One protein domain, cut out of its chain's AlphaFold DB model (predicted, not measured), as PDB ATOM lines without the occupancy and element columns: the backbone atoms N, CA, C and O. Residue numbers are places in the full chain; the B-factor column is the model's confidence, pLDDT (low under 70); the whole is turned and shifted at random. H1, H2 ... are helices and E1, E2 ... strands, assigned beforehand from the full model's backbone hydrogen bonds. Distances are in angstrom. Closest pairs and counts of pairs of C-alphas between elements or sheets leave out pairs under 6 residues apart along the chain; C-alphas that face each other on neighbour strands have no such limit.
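This is residues 286 to 327 of the 580 residues of an uncharacterized protein of Legionella steelei (UniProt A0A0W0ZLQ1). A small, narrow sheet of three short strands has its neighbours staggered along the inner strand E3, E2 beside one part of it and E1 beside the other. The chain swings out from E1 to H1 and loops back to E2, while H2 follows at once on the end of E3; both helices only graze the sheet, and they stay apart from each other. The printed part has 42 residues, with two named helices and three named strands in the order E1, H1, E2, E3, H2; the sheet runs E1, E3, E2 and is antiparallel throughout, and the class is mixed, helices and strands. It is compact, with a radius of gyration of the C-alphas of 9.3 A, and spans 25 by 24 by 16 A.

E3, residues 316 to 320, is the inner strand of the sheet. It pairs over residues 316 to 318 with the edge strand E2, residues 311 to 313, antiparallel at 143 degrees between directions; N 311 and O 318 are 2.8 A apart and N 316 and O 313 2.9 A, within hydrogen-bond range. E2 and E3 are a hairpin. Over residues 318 to 320, E3 pairs with the other edge strand, E1, residues 290 to 292, antiparallel at 144 degrees, with N 291 and O 319 at 2.8 A and N 319 and O 291 at 3.0 A. E1 and E2 are apart. H1, residues 295 to 303, only grazes the sheet with its residues 295 to 301; the closest C-alphas of H1 and E3 are those of Ile 298 and Gln 317, 7.8 A apart. E1, H1 and E2 form a split strand-helix-strand unit, two strands running the same way with a helix between them in the chain and E3 between them in the sheet; its crossover is right-handed. H2, residues 321 to 327, only grazes the sheet too; its closest C-alphas to E1 are those of Phe 321 and His 290, 4.6 A apart. H1 and H2 are apart. In both helices every O i to N i+4 pair is within hydrogen-bond range.

E3 is 13.1 A from first to last C-alpha, E1 6.7 A and E2 6.5 A; H1 is 12.3 A and H2 10.0 A. E1 begins at C-alpha 290, (95.513, -89.048, 35.962). H1 begins at C-alpha 295, (108.486, -80.892, 40.276). H2 ends at C-alpha 327, (106.275, -90.201, 28.312).

The two C-alphas farthest apart are those of Lys 314 and Leu 326, 24.9 A. The printed part has no cut. The links E1 to H1, E2 to E3 and E3 to H2 are tight, and H1 to E2, with 7 residues, is short. The mean pLDDT of the printed part is 89.6, and no printed residue is under 70.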
ATOM      1  N   SER A 286      91.243 -92.714  29.249       85.81
ATOM      2  CA  SER A 286      90.491 -91.520  29.649       85.81
ATOM      3  C   SER A 286      91.409 -90.435  30.225       85.81
ATOM      4  O   SER A 286      92.511 -90.709  30.681       85.81
ATOM      5  N   VAL A 287      90.906 -89.200  30.308       84.19
ATOM      6  CA  VAL A 287      91.565 -88.089  31.028       84.19
ATOM      7  C   VAL A 287      91.514 -88.234  32.565       84.19
ATOM      8  O   VAL A 287      92.097 -87.453  33.320       84.19
ATOM      9  N   VAL A 288      90.743 -89.207  33.053       81.62
ATOM     10  CA  VAL A 288      90.608 -89.574  34.467       81.62
ATOM     11  C   VAL A 288      90.561 -91.102  34.476       81.62
ATOM     12  O   VAL A 288      89.481 -91.670  34.356       81.62
ATOM     13  N   PRO A 289      91.702 -91.791  34.506       84.00
ATOM     14  CA  PRO A 289      92.699 -91.589  35.546       84.00
ATOM     15  C   PRO A 289      93.824 -90.639  35.132       84.00
ATOM     16  O   PRO A 289      94.208 -90.570  33.972       84.00
ATOM     17  N   HIS A 290      94.340 -89.901  36.112       87.69
ATOM     18  CA  HIS A 290      95.513 -89.048  35.962       87.69
ATOM     19  C   HIS A 290      96.429 -89.205  37.171       87.69
ATOM     20  O   HIS A 290      95.963 -89.465  38.284       87.69
ATOM     21  N   ILE A 291      97.722 -89.049  36.925       91.12
ATOM     22  CA  ILE A 291      98.802 -89.138  37.899       91.12
ATOM     23  C   ILE A 291      99.178 -87.725  38.339       91.12
ATOM     24  O   ILE A 291      99.122 -86.784  37.548       91.12
ATOM     25  N   LEU A 292      99.460 -87.561  39.634       93.88
ATOM     26  CA  LEU A 292      99.970 -86.307  40.186       93.88
ATOM     27  C   LEU A 292     101.433 -86.169  39.780       93.88
ATOM     28  O   LEU A 292     102.198 -87.077  40.077       93.88
ATOM     29  N   LEU A 293     101.781 -85.040  39.171       94.31
ATOM     30  CA  LEU A 293     103.149 -84.766  38.755       94.31
ATOM     31  C   LEU A 293     103.974 -84.194  39.910       94.31
ATOM     32  O   LEU A 293     103.471 -83.362  40.681       94.31
ATOM     33  N   ASP A 294     105.232 -84.607  40.004       94.06
ATOM     34  CA  ASP A 294     106.234 -83.951  40.839       94.06
ATOM     35  C   ASP A 294     106.934 -82.783  40.111       94.06
ATOM     36  O   ASP A 294     106.642 -82.463  38.958       94.06
ATOM     37  N   ALA A 295     107.816 -82.072  40.821       92.94
ATOM     38  CA  ALA A 295     108.486 -80.892  40.276       92.94
ATOM     39  C   ALA A 295     109.467 -81.223  39.136       92.94
ATOM     40  O   ALA A 295     109.637 -80.399  38.240       92.94
ATOM     41  N   GLU A 296     110.101 -82.398  39.168       93.38
ATOM     42  CA  GLU A 296     111.042 -82.833  38.132       93.38
ATOM     43  C   GLU A 296     110.285 -83.227  36.862       93.38
ATOM     44  O   GLU A 296     110.672 -82.833  35.764       93.38
ATOM     45  N   GLU A 297     109.159 -83.926  37.007       93.31
ATOM     46  CA  GLU A 297     108.277 -84.284  35.899       93.31
ATOM     47  C   GLU A 297     107.666 -83.046  35.236       93.31
ATOM     48  O   GLU A 297     107.628 -82.970  34.011       93.31
ATOM     49  N   ILE A 298     107.221 -82.050  36.014       92.25
ATOM     50  CA  ILE A 298     106.706 -80.783  35.465       92.25
ATOM     51  C   ILE A 298     107.791 -80.072  34.654       92.25
ATOM     52  O   ILE A 298     107.536 -79.697  33.511       92.25
ATOM     53  N   LEU A 299     108.995 -79.928  35.219       92.44
ATOM     54  CA  LEU A 299     110.110 -79.285  34.527       92.44
ATOM     55  C   LEU A 299     110.463 -80.033  33.235       92.44
ATOM     56  O   LEU A 299     110.659 -79.412  32.195       92.44
ATOM     57  N   PHE A 300     110.484 -81.367  33.280       90.69
ATOM     58  CA  PHE A 300     110.730 -82.188  32.102       90.69
ATOM     59  C   PHE A 300     109.683 -81.950  31.004       90.69
ATOM     60  O   PHE A 300     110.045 -81.838  29.831       90.69
ATOM     61  N   LEU A 301     108.395 -81.884  31.358       90.06
ATOM     62  CA  LEU A 301     107.323 -81.617  30.395       90.06
ATOM     63  C   LEU A 301     107.481 -80.224  29.764       90.06
ATOM     64  O   LEU A 301     107.372 -80.118  28.544       90.06
ATOM     65  N   GLU A 302     107.834 -79.209  30.557       88.75
ATOM     66  CA  GLU A 302     108.087 -77.834  30.091       88.75
ATOM     67  C   GLU A 302     109.280 -77.762  29.131       88.75
ATOM     68  O   GLU A 302     109.176 -77.228  28.023       88.75
ATOM     69  N   GLU A 303     110.405 -78.380  29.492       88.00
ATOM     70  CA  GLU A 303     111.611 -78.416  28.656       88.00
ATOM     71  C   GLU A 303     111.396 -79.152  27.324       88.00
ATOM     72  O   GLU A 303     112.034 -78.824  26.320       88.00
ATOM     73  N   ASN A 304     110.486 -80.131  27.301       83.25
ATOM     74  CA  ASN A 304     110.187 -80.951  26.127       83.25
ATOM     75  C   ASN A 304     108.885 -80.551  25.410       83.25
ATOM     76  O   ASN A 304     108.460 -81.263  24.502       83.25
ATOM     77  N   GLN A 305     108.289 -79.404  25.758       85.44
ATOM     78  CA  GLN A 305     107.092 -78.844  25.111       85.44
ATOM     79  C   GLN A 305     105.842 -79.744  25.199       85.44
ATOM     80  O   GLN A 305     105.078 -79.860  24.241       85.44
ATOM     81  N   PHE A 306     105.621 -80.366  26.359       87.19
ATOM     82  CA  PHE A 306     104.453 -81.201  26.675       87.19
ATOM     83  C   PHE A 306     103.436 -80.515  27.608       87.19
ATOM     84  O   PHE A 306     102.549 -81.163  28.171       87.19
ATOM     85  N   ASP A 307     103.557 -79.202  27.805       83.94
ATOM     86  CA  ASP A 307     102.780 -78.438  28.791       83.94
ATOM     87  C   ASP A 307     101.279 -78.420  28.540       83.94
ATOM     88  O   ASP A 307     100.478 -78.277  29.470       83.94
ATOM     89  N   ASP A 308     100.888 -78.562  27.279       87.81
ATOM     90  CA  ASP A 308      99.502 -78.612  26.836       87.81
ATOM     91  C   ASP A 308      98.769 -79.865  27.338       87.81
ATOM     92  O   ASP A 308      97.541 -79.855  27.463       87.81
ATOM     93  N   LEU A 309      99.511 -80.915  27.703       88.00
ATOM     94  CA  LEU A 309      98.970 -82.142  28.287       88.00
ATOM     95  C   LEU A 309      98.678 -82.008  29.792       88.00
ATOM     96  O   LEU A 309      97.952 -82.834  30.356       88.00
ATOM     97  N   ILE A 310      99.213 -80.977  30.457       90.50
ATOM     98  CA  ILE A 310      99.109 -80.816  31.909       90.50
ATOM     99  C   ILE A 310      97.714 -80.325  32.315       90.50
ATOM    100  O   ILE A 310      97.277 -79.208  32.025       90.50
ATOM    101  N   ILE A 311      97.036 -81.125  33.135       91.00
ATOM    102  CA  ILE A 311      95.756 -80.786  33.751       91.00
ATOM    103  C   ILE A 311      96.005 -80.072  35.085       91.00
ATOM    104  O   ILE A 311      96.469 -80.670  36.056       91.00
ATOM    105  N   LYS A 312      95.626 -78.793  35.180       91.25
ATOM    106  CA  LYS A 312      95.741 -77.992  36.415       91.25
ATOM    107  C   LYS A 312      94.454 -78.068  37.246       91.25
ATOM    108  O   LYS A 312      93.382 -77.681  36.779       91.25
ATOM    109  N   ARG A 313      94.530 -78.544  38.497       89.44
ATOM    110  CA  ARG A 313      93.388 -78.606  39.438       89.44
ATOM    111  C   ARG A 313      93.811 -78.324  40.876       89.44
ATOM    112  O   ARG A 313      94.662 -79.024  41.411       89.44
ATOM    113  N   LYS A 314      93.142 -77.369  41.541       86.44
ATOM    114  CA  LYS A 314      93.344 -77.036  42.972       86.44
ATOM    115  C   LYS A 314      94.836 -76.911  43.347       86.44
ATOM    116  O   LYS A 314      95.287 -77.550  44.293       86.44
ATOM    117  N   ASN A 315      95.586 -76.119  42.575       86.50
ATOM    118  CA  ASN A 315      97.032 -75.882  42.728       86.50
ATOM    119  C   ASN A 315      97.925 -77.129  42.589       86.50
ATOM    120  O   ASN A 315      99.052 -77.134  43.069       86.50
ATOM    121  N   LYS A 316      97.429 -78.186  41.945       91.94
ATOM    122  CA  LYS A 316      98.196 -79.381  41.588       91.94
ATOM    123  C   LYS A 316      98.157 -79.583  40.076       91.94
ATOM    124  O   LYS A 316      97.170 -79.216  39.428       91.94
ATOM    125  N   GLN A 317      99.223 -80.158  39.538       93.88
ATOM    126  CA  GLN A 317      99.376 -80.497  38.125       93.88
ATOM    127  C   GLN A 317      99.301 -82.011  37.967       93.88
ATOM    128  O   GLN A 317      99.856 -82.755  38.768       93.88
ATOM    129  N   TYR A 318      98.557 -82.454  36.962       93.94
ATOM    130  CA  TYR A 318      98.330 -83.863  36.696       93.94
ATOM    131  C   TYR A 318      98.530 -84.149  35.219       93.94
ATOM    132  O   TYR A 318      98.260 -83.289  34.383       93.94
ATOM    133  N   LEU A 319      98.901 -85.380  34.905       93.44
ATOM    134  CA  LEU A 319      98.959 -85.891  33.543       93.44
ATOM    135  C   LEU A 319      98.030 -87.100  33.442       93.44
ATOM    136  O   LEU A 319      97.987 -87.898  34.387       93.44
ATOM    137  N   PRO A 320      97.229 -87.254  32.373       92.19
ATOM    138  CA  PRO A 320      96.429 -88.454  32.248       92.19
ATOM    139  C   PRO A 320      97.314 -89.700  32.161       92.19
ATOM    140  O   PRO A 320      98.466 -89.653  31.738       92.19
ATOM    141  N   PHE A 321      96.789 -90.806  32.688       90.31
ATOM    142  CA  PHE A 321      97.581 -91.990  33.019       90.31
ATOM    143  C   PHE A 321      98.339 -92.546  31.811       90.31
ATOM    144  O   PHE A 321      99.504 -92.898  31.928       90.31
ATOM    145  N   MET A 322      97.700 -92.608  30.641       89.38
ATOM    146  CA  MET A 322      98.353 -93.153  29.450       89.38
ATOM    147  C   MET A 322      99.446 -92.246  28.907       89.38
ATOM    148  O   MET A 322     100.467 -92.740  28.450       89.38
ATOM    149  N   GLU A 323      99.246 -90.936  28.956       91.81
ATOM    150  CA  GLU A 323     100.239 -89.947  28.562       91.81
ATOM    151  C   GLU A 323     101.458 -90.028  29.482       91.81
ATOM    152  O   GLU A 323     102.581 -90.052  28.991       91.81
ATOM    153  N   GLU A 324     101.243 -90.166  30.792       91.25
ATOM    154  CA  GLU A 324     102.320 -90.394  31.762       91.25
ATOM    155  C   GLU A 324     103.101 -91.668  31.422       91.25
ATOM    156  O   GLU A 324     104.316 -91.614  31.243       91.25
ATOM    157  N   GLN A 325     102.411 -92.785  31.184       89.38
ATOM    158  CA  GLN A 325     103.063 -94.041  30.811       89.38
ATOM    159  C   GLN A 325     103.821 -93.945  29.476       89.38
ATOM    160  O   GLN A 325     104.908 -94.501  29.358       89.38
ATOM    161  N   LEU A 326     103.299 -93.235  28.474       89.75
ATOM    162  CA  LEU A 326     103.954 -93.074  27.167       89.75
ATOM    163  C   LEU A 326     105.144 -92.100  27.194       89.75
ATOM    164  O   LEU A 326     106.008 -92.172  26.317       89.75
ATOM    165  N   ILE A 327     105.194 -91.185  28.165       88.75
ATOM    166  CA  ILE A 327     106.275 -90.201  28.312       88.75
ATOM    167  C   ILE A 327     107.371 -90.720  29.253       88.75
ATOM    168  O   ILE A 327     108.556 -90.637  28.918       88.75
TER     169      ILE A 327